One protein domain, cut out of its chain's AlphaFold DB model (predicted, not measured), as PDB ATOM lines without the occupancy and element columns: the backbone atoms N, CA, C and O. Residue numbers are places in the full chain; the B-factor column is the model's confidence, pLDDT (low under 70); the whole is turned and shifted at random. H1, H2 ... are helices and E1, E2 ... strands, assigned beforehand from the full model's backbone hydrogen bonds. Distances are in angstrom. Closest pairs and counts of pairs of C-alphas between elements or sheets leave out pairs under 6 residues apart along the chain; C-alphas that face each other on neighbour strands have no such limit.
ATOM      1  N   HIS A  77     152.922 189.883 158.316       89.25
ATOM      2  CA  HIS A  77     154.161 190.547 157.942       89.25
ATOM      3  C   HIS A  77     154.232 191.943 158.566       89.25
ATOM      4  O   HIS A  77     155.209 192.331 159.211       89.25
ATOM      5  N   SER A  78     153.193 192.754 158.365       88.56
ATOM      6  CA  SER A  78     153.158 194.129 158.870       88.56
ATOM      7  C   SER A  78     151.735 194.630 159.062       88.56
ATOM      8  O   SER A  78     150.809 194.207 158.373       88.56
ATOM      9  N   GLU A  79     151.573 195.578 159.974       90.75
ATOM     10  CA  GLU A  79     150.322 196.282 160.219       90.75
ATOM     11  C   GLU A  79     150.483 197.777 159.931       90.75
ATOM     12  O   GLU A  79     151.475 198.396 160.312       90.75
ATOM     13  N   VAL A  80     149.477 198.372 159.288       89.75
ATOM     14  CA  VAL A  80     149.349 199.827 159.155       89.75
ATOM     15  C   VAL A  80     148.345 200.305 160.185       89.75
ATOM     16  O   VAL A  80     147.187 199.869 160.194       89.75
ATOM     17  N   LYS A  81     148.773 201.235 161.034       89.69
ATOM     18  CA  LYS A  81     147.947 201.856 162.060       89.69
ATOM     19  C   LYS A  81     147.679 203.313 161.729       89.69
ATOM     20  O   LYS A  81     148.606 204.074 161.486       89.69
ATOM     21  N   VAL A  82     146.413 203.710 161.780       87.88
ATOM     22  CA  VAL A  82     145.971 205.107 161.697       87.88
ATOM     23  C   VAL A  82     145.495 205.528 163.081       87.88
ATOM     24  O   VAL A  82     144.596 204.905 163.643       87.88
ATOM     25  N   ASN A  83     146.113 206.553 163.668       86.38
ATOM     26  CA  ASN A  83     145.844 207.019 165.035       86.38
ATOM     27  C   ASN A  83     145.875 205.872 166.069       86.38
ATOM     28  O   ASN A  83     145.008 205.769 166.937       86.38
ATOM     29  N   GLY A  84     146.847 204.963 165.931       82.38
ATOM     30  CA  GLY A  84     147.013 203.790 166.799       82.38
ATOM     31  C   GLY A  84     146.041 202.632 166.536       82.38
ATOM     32  O   GLY A  84     146.086 201.631 167.247       82.38
ATOM     33  N   LYS A  85     145.166 202.729 165.527       86.31
ATOM     34  CA  LYS A  85     144.216 201.671 165.149       86.31
ATOM     35  C   LYS A  85     144.702 200.938 163.913       86.31
ATOM     36  O   LYS A  85     144.915 201.578 162.890       86.31
ATOM     37  N   THR A  86     144.815 199.616 163.972       87.94
ATOM     38  CA  THR A  86     145.159 198.798 162.802       87.94
ATOM     39  C   THR A  86     144.060 198.910 161.743       87.94
ATOM     40  O   THR A  86     142.920 198.500 161.977       87.94
ATOM     41  N   VAL A  87     144.395 199.483 160.587       90.25
ATOM     42  CA  VAL A  87     143.488 199.659 159.437       90.25
ATOM     43  C   VAL A  87     143.836 198.746 158.269       90.25
ATOM     44  O   VAL A  87     142.958 198.445 157.466       90.25
ATOM     45  N   ALA A  88     145.087 198.296 158.191       91.81
ATOM     46  CA  ALA A  88     145.538 197.309 157.225       91.81
ATOM     47  C   ALA A  88     146.470 196.304 157.900       91.81
ATOM     48  O   ALA A  88     147.245 196.673 158.787       91.81
ATOM     49  N   ARG A  89     146.418 195.054 157.457       91.75
ATOM     50  CA  ARG A  89     147.310 193.979 157.888       91.75
ATOM     51  C   ARG A  89     147.765 193.214 156.657       91.75
ATOM     52  O   ARG A  89     146.930 192.643 155.968       91.75
ATOM     53  N   ALA A  90     149.064 193.213 156.387       91.56
ATOM     54  CA  ALA A  90     149.661 192.388 155.348       91.56
ATOM     55  C   ALA A  90     150.199 191.088 155.947       91.56
ATOM     56  O   ALA A  90     150.780 191.095 157.034       91.56
ATOM     57  N   TYR A  91     150.027 189.987 155.229       89.50
ATOM     58  CA  TYR A  91     150.486 188.649 155.588       89.50
ATOM     59  C   TYR A  91     151.731 188.273 154.778       89.50
ATOM     60  O   TYR A  91     151.988 188.854 153.725       89.50
ATOM     61  N   ASN A  92     152.517 187.307 155.260       85.69
ATOM     62  CA  ASN A  92     153.760 186.883 154.601       85.69
ATOM     63  C   ASN A  92     153.556 186.321 153.189       85.69
ATOM     64  O   ASN A  92     154.509 186.269 152.432       85.69
ATOM     65  N   ASP A  93     152.353 185.898 152.812       83.81
ATOM     66  CA  ASP A  93     152.022 185.472 151.446       83.81
ATOM     67  C   ASP A  93     151.801 186.651 150.474       83.81
ATOM     68  O   ASP A  93     151.735 186.451 149.259       83.81
ATOM     69  N   GLY A  94     151.743 187.879 150.994       85.12
ATOM     70  CA  GLY A  94     151.452 189.103 150.258       85.12
ATOM     71  C   GLY A  94     149.994 189.550 150.353       85.12
ATOM     72  O   GLY A  94     149.686 190.659 149.922       85.12
ATOM     73  N   ASN A  95     149.083 188.756 150.920       88.19
ATOM     74  CA  ASN A  95     147.687 189.154 151.095       88.19
ATOM     75  C   ASN A  95     147.557 190.323 152.071       88.19
ATOM     76  O   ASN A  95     148.332 190.455 153.017       88.19
ATOM     77  N   VAL A  96     146.557 191.177 151.848       90.25
ATOM     78  CA  VAL A  96     146.258 192.317 152.718       90.25
ATOM     79  C   VAL A  96     144.807 192.241 153.164       90.25
ATOM     80  O   VAL A  96     143.903 192.093 152.352       90.25
ATOM     81  N   GLU A  97     144.588 192.371 154.464       90.94
ATOM     82  CA  GLU A  97     143.281 192.597 155.062       90.94
ATOM     83  C   GLU A  97     143.119 194.093 155.350       90.94
ATOM     84  O   GLU A  97     144.031 194.732 155.880       90.94
ATOM     85  N   LEU A  98     141.956 194.656 155.018       88.81
ATOM     86  CA  LEU A  98     141.641 196.072 155.208       88.81
ATOM     87  C   LEU A  98     140.394 196.262 156.066       88.81
ATOM     88  O   LEU A  98     139.384 195.564 155.922       88.81
ATOM     89  N   ALA A  99     140.441 197.266 156.942       89.19
ATOM     90  CA  ALA A  99     139.282 197.694 157.708       89.19
ATOM     91  C   ALA A  99     138.139 198.105 156.756       89.19
ATOM     92  O   ALA A  99     138.401 198.622 155.668       89.19
ATOM     93  N   PRO A 100     136.859 197.928 157.140       87.50
ATOM     94  CA  PRO A 100     135.725 198.106 156.231       87.50
ATOM     95  C   PRO A 100     135.707 199.426 155.447       87.50
ATOM     96  O   PRO A 100     135.356 199.425 154.272       87.50
ATOM     97  N   GLN A 101     136.108 200.541 156.068       87.38
ATOM     98  CA  GLN A 101     136.121 201.855 155.408       87.38
ATOM     99  C   GLN A 101     137.354 202.095 154.524       87.38
ATOM    100  O   GLN A 101     137.370 203.025 153.726       87.38
ATOM    101  N   TYR A 102     138.362 201.236 154.640       88.56
ATOM    102  CA  TYR A 102     139.606 201.278 153.880       88.56
ATOM    103  C   TYR A 102     139.603 200.290 152.710       88.56
ATOM    104  O   TYR A 102     140.512 200.339 151.895       88.56
ATOM    105  N   LYS A 103     138.572 199.442 152.564       88.62
ATOM    106  CA  LYS A 103     138.481 198.423 151.499       88.62
ATOM    107  C   LYS A 103     138.661 198.961 150.078       88.62
ATOM    108  O   LYS A 103     139.138 198.244 149.212       88.62
ATOM    109  N   LEU A 104     138.322 200.229 149.830       89.56
ATOM    110  CA  LEU A 104     138.556 200.864 148.528       89.56
ATOM    111  C   LEU A 104     140.043 200.948 148.150       89.56
ATOM    112  O   LEU A 104     140.345 201.111 146.973       89.56
ATOM    113  N   ILE A 105     140.968 200.818 149.105       91.25
ATOM    114  CA  ILE A 105     142.407 200.823 148.833       91.25
ATOM    115  C   ILE A 105     142.808 199.671 147.905       91.25
ATOM    116  O   ILE A 105     143.600 199.908 146.999       91.25
ATOM    117  N   GLU A 106     142.229 198.474 148.060       88.06
ATOM    118  CA  GLU A 106     142.481 197.332 147.159       88.06
ATOM    119  C   GLU A 106     142.210 197.693 145.693       88.06
ATOM    120  O   GLU A 106     142.990 197.344 144.814       88.06
ATOM    121  N   GLN A 107     141.124 198.429 145.444       87.19
ATOM    122  CA  GLN A 107     140.719 198.848 144.102       87.19
ATOM    123  C   GLN A 107     141.565 200.012 143.585       87.19
ATOM    124  O   GLN A 107     141.931 200.034 142.418       87.19
ATOM    125  N   VAL A 108     141.881 200.984 144.446       87.25
ATOM    126  CA  VAL A 108     142.686 202.159 144.072       87.25
ATOM    127  C   VAL A 108     144.137 201.778 143.770       87.25
ATOM    128  O   VAL A 108     144.771 202.431 142.946       87.25
ATOM    129  N   LEU A 109     144.665 200.750 144.436       90.06
ATOM    130  CA  LEU A 109     146.033 200.261 144.248       90.06
ATOM    131  C   LEU A 109     146.133 199.030 143.339       90.06
ATOM    132  O   LEU A 109     147.247 198.549 143.130       90.06
ATOM    133  N   GLU A 110     145.001 198.545 142.819       89.69
ATOM    134  CA  GLU A 110     144.910 197.433 141.860       89.69
ATOM    135  C   GLU A 110     145.651 196.170 142.339       89.69
ATOM    136  O   GLU A 110     146.424 195.553 141.608       89.69
ATOM    137  N   PHE A 111     145.437 195.780 143.601       88.00
ATOM    138  CA  PHE A 111     146.111 194.612 144.194       88.00
ATOM    139  C   PHE A 111     145.820 193.300 143.455       88.00
ATOM    140  O   PHE A 111     146.613 192.362 143.511       88.00
ATOM    141  N   ASP A 112     144.699 193.216 142.748       85.00
ATOM    142  CA  ASP A 112     144.326 192.076 141.914       85.00
ATOM    143  C   ASP A 112     145.229 191.888 140.683       85.00
ATOM    144  O   ASP A 112     145.244 190.801 140.105       85.00
ATOM    145  N   GLN A 113     146.011 192.905 140.305       85.31
ATOM    146  CA  GLN A 113     146.973 192.831 139.201       85.31
ATOM    147  C   GLN A 113     148.376 192.379 139.629       85.31
ATOM    148  O   GLN A 113     149.242 192.177 138.773       85.31
ATOM    149  N   ASP A 114     148.624 192.204 140.928       85.31
ATOM    150  CA  ASP A 114     149.936 191.782 141.411       85.31
ATOM    151  C   ASP A 114     150.244 190.337 140.985       85.31
ATOM    152  O   ASP A 114     149.473 189.408 141.226       85.31
ATOM    153  N   THR A 115     151.411 190.130 140.370       79.75
ATOM    154  CA  THR A 115     151.832 188.810 139.861       79.75
ATOM    155  C   THR A 115     152.805 188.070 140.779       79.75
ATOM    156  O   THR A 115     153.102 186.896 140.549       79.75
ATOM    157  N   SER A 116     153.363 188.752 141.779       80.88
ATOM    158  CA  SER A 116     154.285 188.184 142.767       80.88
ATOM    159  C   SER A 116     153.537 187.599 143.966       80.88
ATOM    160  O   SER A 116     152.358 187.867 144.164       80.88
ATOM    161  N   LYS A 117     154.230 186.812 144.791       82.94
ATOM    162  CA  LYS A 117     153.752 186.361 146.106       82.94
ATOM    163  C   LYS A 117     154.877 186.468 147.136       82.94
ATOM    164  O   LYS A 117     156.049 186.589 146.771       82.94
ATOM    165  N   GLY A 118     154.518 186.384 148.411       85.06
ATOM    166  CA  GLY A 118     155.469 186.298 149.516       85.06
ATOM    167  C   GLY A 118     155.765 187.631 150.219       85.06
ATOM    168  O   GLY A 118     155.150 188.655 149.901       85.06
ATOM    169  N   PRO A 119     156.742 187.645 151.149       86.75
ATOM    170  CA  PRO A 119     157.000 188.788 152.027       86.75
ATOM    171  C   PRO A 119     157.360 190.068 151.270       86.75
ATOM    172  O   PRO A 119     156.960 191.155 151.669       86.75
ATOM    173  N   ALA A 120     158.034 189.944 150.123       87.69
ATOM    174  CA  ALA A 120     158.354 191.083 149.264       87.69
ATOM    175  C   ALA A 120     157.094 191.787 148.724       87.69
ATOM    176  O   ALA A 120     157.040 193.014 148.691       87.69
ATOM    177  N   LEU A 121     156.051 191.028 148.352       89.75
ATOM    178  CA  LEU A 121     154.772 191.618 147.950       89.75
ATOM    179  C   LEU A 121     154.068 192.272 149.147       89.75
ATOM    180  O   LEU A 121     153.449 193.324 148.998       89.75
ATOM    181  N   ALA A 122     154.171 191.672 150.335       90.31
ATOM    182  CA  ALA A 122     153.624 192.254 151.556       90.31
ATOM    183  C   ALA A 122     154.265 193.621 151.861       90.31
ATOM    184  O   ALA A 122     153.553 194.586 152.137       90.31
ATOM    185  N   GLU A 123     155.596 193.720 151.760       90.56
ATOM    186  CA  GLU A 123     156.350 194.971 151.918       90.56
ATOM    187  C   GLU A 123     155.938 196.020 150.877       90.56
ATOM    188  O   GLU A 123     155.627 197.158 151.241       90.56
ATOM    189  N   ASP A 124     155.864 195.634 149.601       91.81
ATOM    190  CA  ASP A 124     155.464 196.528 148.513       91.81
ATOM    191  C   ASP A 124     154.035 197.071 148.694       91.81
ATOM    192  O   ASP A 124     153.803 198.282 148.625       91.81
ATOM    193  N   ARG A 125     153.063 196.205 149.006       93.44
ATOM    194  CA  ARG A 125     151.676 196.633 149.243       93.44
ATOM    195  C   ARG A 125     151.571 197.574 150.433       93.44
ATOM    196  O   ARG A 125     150.863 198.576 150.350       93.44
ATOM    197  N   ILE A 126     152.290 197.304 151.522       93.31
ATOM    198  CA  ILE A 126     152.326 198.193 152.690       93.31
ATOM    199  C   ILE A 126     152.915 199.554 152.318       93.31
ATOM    200  O   ILE A 126     152.335 200.573 152.692       93.31
ATOM    201  N   ALA A 127     153.989 199.593 151.528       90.69
ATOM    202  CA  ALA A 127     154.567 200.842 151.040       90.69
ATOM    203  C   ALA A 127     153.587 201.627 150.147       90.69
ATOM    204  O   ALA A 127     153.447 202.843 150.302       90.69
ATOM    205  N   ARG A 128     152.841 200.950 149.262       93.75
ATOM    206  CA  ARG A 128     151.798 201.583 148.433       93.75
ATOM    207  C   ARG A 128     150.630 202.120 149.269       93.75
ATOM    208  O   ARG A 128     150.186 203.245 149.038       93.75
ATOM    209  N   ILE A 129     150.170 201.370 150.275       93.56
ATOM    210  CA  ILE A 129     149.149 201.825 151.239       93.56
ATOM    211  C   ILE A 129     149.652 203.064 151.976       93.56
ATOM    212  O   ILE A 129     148.940 204.061 152.077       93.56
ATOM    213  N   GLN A 130     150.890 203.015 152.459       90.38
ATOM    214  CA  GLN A 130     151.538 204.116 153.152       90.38
ATOM    215  C   GLN A 130     151.536 205.387 152.290       90.38
ATOM    216  O   GLN A 130     151.047 206.432 152.726       90.38
ATOM    217  N   ALA A 131     152.014 205.285 151.049       89.81
ATOM    218  CA  ALA A 131     152.073 206.402 150.113       89.81
ATOM    219  C   ALA A 131     150.681 206.980 149.807       89.81
ATOM    220  O   ALA A 131     150.511 208.199 149.780       89.81
ATOM    221  N   LEU A 132     149.667 206.125 149.643       91.25
ATOM    222  CA  LEU A 132     148.290 206.563 149.420       91.25
ATOM    223  C   LEU A 132     147.732 207.332 150.624       91.25
ATOM    224  O   LEU A 132     147.142 208.397 150.455       91.25
ATOM    225  N   LEU A 133     147.931 206.837 151.849       89.88
ATOM    226  CA  LEU A 133     147.473 207.541 153.051       89.88
ATOM    227  C   LEU A 133     148.205 208.883 153.231       89.88
ATOM    228  O   LEU A 133     147.594 209.854 153.683       89.88
ATOM    229  N   GLN A 134     149.475 208.968 152.819       88.00
ATOM    230  CA  GLN A 134     150.231 210.223 152.778       88.00
ATOM    231  C   GLN A 134     149.623 211.237 151.810       88.00
ATOM    232  O   GLN A 134     149.414 212.390 152.187       88.00
ATOM    233  N   ASP A 135     149.304 210.806 150.585       87.88
ATOM    234  CA  ASP A 135     148.673 211.643 149.553       87.88
ATOM    235  C   ASP A 135     147.314 212.192 150.020       87.88
ATOM    236  O   ASP A 135     146.930 213.320 149.714       87.88
ATOM    237  N   LEU A 136     146.604 211.426 150.853       86.56
ATOM    238  CA  LEU A 136     145.331 211.830 151.452       86.56
ATOM    239  C   LEU A 136     145.474 212.799 152.643       86.56
ATOM    240  O   LEU A 136     144.462 213.294 153.151       86.56
ATOM    241  N   GLY A 137     146.707 213.119 153.051       83.19
ATOM    242  CA  GLY A 137     147.024 214.113 154.078       83.19
ATOM    243  C   GLY A 137     147.394 213.539 155.446       83.19
ATOM    244  O   GLY A 137     147.426 214.290 156.422       83.19
ATOM    245  N   ALA A 138     147.662 212.235 155.550       84.44
ATOM    246  CA  ALA A 138     148.153 211.645 156.789       84.44
ATOM    247  C   ALA A 138     149.658 211.903 156.995       84.44
ATOM    248  O   ALA A 138     150.439 211.995 156.049       84.44
ATOM    249  N   THR A 139     150.072 212.025 158.255       83.31
ATOM    250  CA  THR A 139     151.461 212.278 158.665       83.31
ATOM    251  C   THR A 139     152.081 211.008 159.237       83.31
ATOM    252  O   THR A 139     151.430 210.295 159.994       83.31
ATOM    253  N   PHE A 140     153.347 210.731 158.932       77.94
ATOM    254  CA  PHE A 140     154.036 209.541 159.437       77.94
ATOM    255  C   PHE A 140     154.671 209.798 160.791       77.94
ATOM    256  O   PHE A 140     155.365 210.798 160.980       77.94
ATOM    257  N   ALA A 141     154.463 208.876 161.729       71.81
ATOM    258  CA  ALA A 141     155.319 208.818 162.903       71.81
ATOM    259  C   ALA A 141     156.724 208.383 162.457       71.81
ATOM    260  O   ALA A 141     156.858 207.407 161.718       71.81
ATOM    261  N   GLN A 142     157.765 209.104 162.876       58.94
ATOM    262  CA  GLN A 142     159.133 208.635 162.668       58.94
ATOM    263  C   GLN A 142     159.385 207.436 163.589       58.94
ATOM    264  O   GLN A 142     159.017 207.455 164.764       58.94
ATOM    265  N   ASN A 143     159.972 206.372 163.038       44.25
ATOM    266  CA  ASN A 143     160.309 205.160 163.781       44.25
ATOM    267  C   ASN A 143     161.196 205.516 164.984       44.25
ATOM    268  O   ASN A 143     162.305 206.009 164.800       44.25
ATOM    269  N   GLY A 144     160.706 205.255 166.198       43.81
ATOM    270  CA  GLY A 144     161.405 205.554 167.455       43.81
ATOM    271  C   GLY A 144     160.688 206.568 168.345       43.81
ATOM    272  O   GLY A 144     160.872 206.525 169.559       43.81
ATOM    273  N   ASP A 145     159.793 207.381 167.784       42.91
ATOM    274  CA  ASP A 145     158.888 208.186 168.593       42.91
ATOM    275  C   ASP A 145     157.776 207.267 169.099       42.91
ATOM    276  O   ASP A 145     156.795 206.969 168.407       42.91
ATOM    277  N   GLY A 146     157.892 206.843 170.359       44.03
ATOM    278  CA  GLY A 146     156.689 206.564 171.133       44.03
ATOM    279  C   GLY A 146     155.727 207.764 171.048       44.03
ATOM    280  O   GLY A 146     156.093 208.840 170.573       44.03
ATOM    281  N   PRO A 147     154.492 207.666 171.559       50.75
ATOM    282  CA  PRO A 147     153.556 208.799 171.566       50.75
ATOM    283  C   PRO A 147     154.066 210.056 172.315       50.75
ATOM    284  O   PRO A 147     153.362 211.059 172.371       50.75
ATOM    285  N   ASN A 148     155.285 210.020 172.858       44.16
ATOM    286  CA  ASN A 148     155.988 211.109 173.501       44.16
ATOM    287  C   ASN A 148     157.226 211.507 172.681       44.16
ATOM    288  O   ASN A 148     158.313 211.040 172.984       44.16
ATOM    289  N   GLU A 149     157.084 212.403 171.707       41.84
ATOM    290  CA  GLU A 149     157.999 213.542 171.603       41.84
ATOM    291  C   GLU A 149     157.385 214.662 170.757       41.84
ATOM    292  O   GLU A 149     156.742 214.485 169.720       41.84
ATOM    293  N   SER A 150     157.486 215.850 171.325       44.03
ATOM    294  CA  SER A 150     156.743 217.060 171.019       44.03
ATOM    295  C   SER A 150     157.272 217.762 169.772       44.03
ATOM    296  O   SER A 150     157.873 218.830 169.858       44.03
ATOM    297  N   ALA A 151     156.998 217.205 168.596       49.25
ATOM    298  CA  ALA A 151     156.816 218.036 167.414       49.25
ATOM    299  C   ALA A 151     155.408 218.637 167.504       49.25
ATOM    300  O   ALA A 151     154.453 217.910 167.766       49.25
ATOM    301  N   PHE A 152     155.260 219.953 167.338       45.22
ATOM    302  CA  PHE A 152     153.946 220.593 167.237       45.22
ATOM    303  C   PHE A 152     153.152 219.902 166.120       45.22
ATOM    304  O   PHE A 152     153.408 220.114 164.936       45.22
ATOM    305  N   ARG A 153     152.227 219.023 166.506       53.75
ATOM    306  CA  ARG A 153     151.288 218.369 165.603       53.75
ATOM    307  C   ARG A 153     149.962 219.109 165.743       53.75
ATOM    308  O   ARG A 153     149.519 219.316 166.876       53.75
ATOM    309  N   PRO A 154     149.336 219.548 164.639       54.00
ATOM    310  CA  PRO A 154     147.957 220.010 164.691       54.00
ATOM    311  C   PRO A 154     147.119 218.946 165.410       54.00
ATOM    312  O   PRO A 154     147.289 217.762 165.127       54.00
ATOM    313  N   SER A 155     146.217 219.338 166.312       55.44
ATOM    314  CA  SER A 155     145.354 218.394 167.051       55.44
ATOM    315  C   SER A 155     144.552 217.455 166.142       55.44
ATOM    316  O   SER A 155     144.111 216.401 166.586       55.44
ATOM    317  N   ASP A 156     144.411 217.828 164.869       62.91
ATOM    318  CA  ASP A 156     143.609 217.139 163.864       62.91
ATOM    319  C   ASP A 156     144.470 216.348 162.858       62.91
ATOM    320  O   ASP A 156     143.956 215.839 161.860       62.91
ATOM    321  N   SER A 157     145.793 216.257 163.065       73.69
ATOM    322  CA  SER A 157     146.671 215.511 162.159       73.69
ATOM    323  C   SER A 157     146.458 214.008 162.316       73.69
ATOM    324  O   SER A 157     146.654 213.457 163.400       73.69
ATOM    325  N   VAL A 158     146.106 213.339 161.220       81.44
ATOM    326  CA  VAL A 158     145.975 211.882 161.173       81.44
ATOM    327  C   VAL A 158     147.367 211.263 161.117       81.44
ATOM    328  O   VAL A 158     148.130 211.555 160.200       81.44
ATOM    329  N   ILE A 159     147.708 210.431 162.099       84.88
ATOM    330  CA  ILE A 159     149.033 209.818 162.229       84.88
ATOM    331  C   ILE A 159     148.991 208.401 161.666       84.88
ATOM    332  O   ILE A 159     148.171 207.596 162.101       84.88
ATOM    333  N   VAL A 160     149.902 208.078 160.753       86.44
ATOM    334  CA  VAL A 160     150.109 206.720 160.246       86.44
ATOM    335  C   VAL A 160     151.398 206.144 160.825       86.44
ATOM    336  O   VAL A 160     152.435 206.807 160.874       86.44
ATOM    337  N   GLN A 161     151.314 204.895 161.261       88.81
ATOM    338  CA  GLN A 161     152.408 204.073 161.763       88.81
ATOM    339  C   GLN A 161     152.409 202.754 160.999       88.81
ATOM    340  O   GLN A 161     151.346 202.210 160.705       88.81
ATOM    341  N   VAL A 162     153.594 202.240 160.688       89.81
ATOM    342  CA  VAL A 162     153.763 200.905 160.111       89.81
ATOM    343  C   VAL A 162     154.574 200.087 161.101       89.81
ATOM    344  O   VAL A 162     155.676 200.480 161.470       89.81
ATOM    345  N   GLU A 163     154.021 198.966 161.546       88.62
ATOM    346  CA  GLU A 163     154.672 198.064 162.489       88.62
ATOM    347  C   GLU A 163     154.932 196.721 161.813       88.62
ATOM    348  O   GLU A 163     154.001 196.055 161.353       88.62
ATOM    349  N   ARG A 164     156.201 196.311 161.751       86.75
ATOM    350  CA  ARG A 164     156.575 194.959 161.325       86.75
ATOM    351  C   ARG A 164     156.260 193.988 162.464       86.75
ATOM    352  O   ARG A 164     156.650 194.241 163.601       86.75
ATOM    353  N   ALA A 165     155.549 192.906 162.166       84.19
ATOM    354  CA  ALA A 165     155.169 191.920 163.173       84.19
ATOM    355  C   ALA A 165     156.331 190.967 163.496       84.19
ATOM    356  O   ALA A 165     157.227 190.760 162.681       84.19
ATOM    357  N   GLU A 166     156.300 190.340 164.673       80.81
ATOM    358  CA  GLU A 166     157.301 189.335 165.075       80.81
ATOM    359  C   GLU A 166     157.262 188.074 164.200       80.81
ATOM    360  O   GLU A 166     158.263 187.378 164.059       80.81
ATOM    361  N   THR A 167     156.111 187.795 163.585       82.12
ATOM    362  CA  THR A 167     155.903 186.680 162.652       82.12
ATOM    363  C   THR A 167     156.296 187.017 161.211       82.12
ATOM    364  O   THR A 167     156.136 186.179 160.320       82.12
ATOM    365  N   ALA A 168     156.839 188.216 160.966       83.31
ATOM    366  CA  ALA A 168     157.295 188.630 159.648       83.31
ATOM    367  C   ALA A 168     158.501 187.795 159.208       83.31
ATOM    368  O   ALA A 168     159.576 187.870 159.804       83.31
ATOM    369  N   GLN A 169     158.331 187.027 158.137       82.88
ATOM    370  CA  GLN A 169     159.391 186.180 157.599       82.88
ATOM    371  C   GLN A 169     160.261 186.945 156.608       82.88
ATOM    372  O   GLN A 169     159.808 187.872 155.932       82.88
ATOM    373  N   SER A 170     161.522 186.529 156.500       84.50
ATOM    374  CA  SER A 170     162.328 186.879 155.337       84.50
ATOM    375  C   SER A 170     161.826 186.116 154.105       84.50
ATOM    376  O   SER A 170     161.162 185.082 154.220       84.50
ATOM    377  N   LEU A 171     162.163 186.603 152.906       82.00
ATOM    378  CA  LEU A 171     161.861 185.878 151.671       82.00
ATOM    379  C   LEU A 171     162.507 184.481 151.669       82.00
ATOM    380  O   LEU A 171     161.888 183.524 151.216       82.00
ATOM    381  N   GLU A 172     163.725 184.358 152.198       82.56
ATOM    382  CA  GLU A 172     164.457 183.089 152.263       82.56
ATOM    383  C   GLU A 172     163.751 182.071 153.167       82.56
ATOM    384  O   GLU A 172     163.529 180.935 152.744       82.56
ATOM    385  N   ASP A 173     163.336 182.489 154.366       82.81
ATOM    386  CA  ASP A 173     162.624 181.624 155.317       82.81
ATOM    387  C   ASP A 173     161.269 181.180 154.758       82.81
ATOM    388  O   ASP A 173     160.908 180.004 154.837       82.81
ATOM    389  N   TYR A 174     160.548 182.113 154.133       81.75
ATOM    390  CA  TYR A 174     159.262 181.843 153.501       81.75
ATOM    391  C   TYR A 174     159.388 180.832 152.350       81.75
ATOM    392  O   TYR A 174     158.623 179.870 152.272       81.75
ATOM    393  N   LEU A 175     160.386 180.995 151.474       80.31
ATOM    394  CA  LEU A 175     160.634 180.052 150.381       80.31
ATOM    395  C   LEU A 175     161.071 178.678 150.900       80.31
ATOM    396  O   LEU A 175     160.622 177.659 150.375       80.31
ATOM    397  N   ALA A 176     161.916 178.629 151.933       81.56
ATOM    398  CA  ALA A 176     162.345 177.375 152.542       81.56
ATOM    399  C   ALA A 176     161.163 176.597 153.145       81.56
ATOM    400  O   ALA A 176     161.077 175.375 152.980       81.56
ATOM    401  N   GLU A 177     160.229 177.293 153.798       80.38
ATOM    402  CA  GLU A 177     159.006 176.700 154.342       80.38
ATOM    403  C   GLU A 177     158.080 176.178 153.236       80.38
ATOM    404  O   GLU A 177     157.657 175.020 153.285       80.38
ATOM    405  N   LYS A 178     157.841 176.972 152.187       76.88
ATOM    406  CA  LYS A 178     157.009 176.566 151.044       76.88
ATOM    407  C   LYS A 178     157.584 175.361 150.297       76.88
ATOM    408  O   LYS A 178     156.864 174.401 150.021       76.88
ATOM    409  N   VAL A 179     158.901 175.328 150.073       77.88
ATOM    410  CA  VAL A 179     159.591 174.167 149.480       77.88
ATOM    411  C   VAL A 179     159.456 172.924 150.364       77.88
ATOM    412  O   VAL A 179     159.171 171.842 149.852       77.88
ATOM    413  N   LYS A 180     159.621 173.061 151.685       78.12
ATOM    414  CA  LYS A 180     159.457 171.952 152.638       78.12
ATOM    415  C   LYS A 180     158.032 171.389 152.635       78.12
ATOM    416  O   LYS A 180     157.867 170.179 152.791       78.12
ATOM    417  N   ASN A 181     157.034 172.244 152.426       73.75
ATOM    418  CA  ASN A 181     155.622 171.866 152.367       73.75
ATOM    419  C   ASN A 181     155.178 171.376 150.973       73.75
ATOM    420  O   ASN A 181     154.051 170.919 150.815       73.75
ATOM    421  N   GLY A 182     156.065 171.404 149.969       69.62
ATOM    422  CA  GLY A 182     155.771 170.964 148.600       69.62
ATOM    423  C   GLY A 182     155.018 171.993 147.748       69.62
ATOM    424  O   GLY A 182     154.592 171.680 146.637       69.62
ATOM    425  N   GLU A 183     154.885 173.225 148.232       66.44
ATOM    426  CA  GLU A 183     154.155 174.319 147.591       66.44
ATOM    427  C   GLU A 183     155.130 175.141 146.734       66.44
ATOM    428  O   GLU A 183     155.827 176.032 147.212       66.44
ATOM    429  N   THR A 184     155.234 174.807 145.446       64.69
ATOM    430  CA  THR A 184     156.157 175.466 144.499       64.69
ATOM    431  C   THR A 184     155.394 176.092 143.339       64.69
ATOM    432  O   THR A 184     155.414 175.626 142.204       64.69
ATOM    433  N   GLU A 185     154.673 177.170 143.629       62.25
ATOM    434  CA  GLU A 185     153.950 177.922 142.607       62.25
ATOM    435  C   GLU A 185     154.864 178.874 141.808       62.25
ATOM    436  O   GLU A 185     155.806 179.444 142.366       62.25
ATOM    437  N   PRO A 186     154.571 179.137 140.516       59.59
ATOM    438  CA  PRO A 186     155.389 180.014 139.670       59.59
ATOM    439  C   PRO A 186     155.610 181.425 140.240       59.59
ATOM    440  O   PRO A 186     156.701 181.976 140.098       59.59
ATOM    441  N   GLY A 187     154.609 181.995 140.920       58.38
ATOM    442  CA  GLY A 187     154.688 183.332 141.529       58.38
ATOM    443  C   GLY A 187     155.689 183.445 142.687       58.38
ATOM    444  O   GLY A 187     156.152 184.543 142.983       58.38
ATOM    445  N   LEU A 188     156.079 182.317 143.296       59.53
ATOM    446  CA  LEU A 188     157.097 182.260 144.353       59.53
ATOM    447  C   LEU A 188     158.520 182.356 143.782       59.53
ATOM    448  O   LEU A 188     159.411 182.925 144.404       59.53
ATOM    449  N   LEU A 189     158.738 181.830 142.572       55.41
ATOM    450  CA  LEU A 189     160.066 181.717 141.958       55.41
ATOM    451  C   LEU A 189     160.522 183.013 141.270       55.41
ATOM    452  O   LEU A 189     161.722 183.273 141.183       55.41
TER     453      LEU A 189
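This is residues 77 to 189 of the 194 residues of an uncharacterized protein of Stappia albiluteola (UniProt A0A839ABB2). A twisted sheet of four strands is covered on one face by one long helix, H2, which runs along the strands, while the small helix H1 sits near the edge strand E3. Past one end of this two-layer body extends a pair of helices, H3 and H4, and past the other end the long loop of residues 136 to 158. The printed part has 113 residues, with elements in the order E1 E2 E3 H1 H2 E4 H3 H4; the sheet's order is E3 E2 E1 E4, all antiparallel, and the class is mixed, helices and strands. The whole is only just compact, close to loose, with a radius of gyration of the C-alphas of 15.8 A, and elongated, spanning 52 by 29 by 19 A.

E1, residues 77 to 82, and E2, residues 85 to 91, form a hairpin, with N 80 and O 88 2.8 A apart, within hydrogen-bond range. E2 and E3, residues 96 to 98, form the next hairpin, with N 97 and O 89 at 2.8 A; E1, E2 and E3 are a meander, each strand the antiparallel neighbour of the one before. E4, residues 159 to 164, is the edge strand beside E1, antiparallel at 166 degrees, with N 79 and O 163 at 2.8 A. H1, residues 104 to 108, only grazes the sheet with its residues 104 to 106. H2, residues 119 to 135, is on the sheet at a height of 8.8 A, over E2 and E1; its line and that of E1 stand at 2 degrees on the local plane. The closest C-alphas of H2 and E2 are those of Ala 122 and Ala 90, 5.5 A apart. H1 and H2 are close but not clearly touching, with C-alphas 105 and 129 at 7.2 A. H3, residues 171 to 181, only just touches H2, with 3 pairs of C-alphas within 8 A, and only at their ends; H2 takes part with residues 119 to 120 alone, and the closest C-alphas, of Pro 119 and Leu 171, are 5.7 A apart. H4, residues 186 to 189, is close to but not clearly touching H3, with the C-alphas of Leu 175 and Leu 188 at 7.3 A. In H1, H2 and H3 every O i to N i+4 pair is within hydrogen-bond range; H4 is too short for such a pair.

E1 begins at C-alpha 77 (154.161, 190.547, 157.942) and is 17.1 A long; E2 measures 17.3 A and E4 16.7 A. H2 runs 24.5 A from C-alpha 119 (157.000, 188.788, 152.027), and H3 15.4 A. H4 ends at C-alpha 189 (160.066, 181.717, 141.958).

The two C-alphas farthest apart, of Phe 152 and Gly 182, are 53.0 A apart. The printed part has no cut. The link from H2 to E4 is long, 23 residues; in it residues 139 to 140 pair with residues 159 to 160 of E4, parallel. Mean pLDDT of the printed part is 79.6, and residues 142 to 156 and 182 to 189 are under 70.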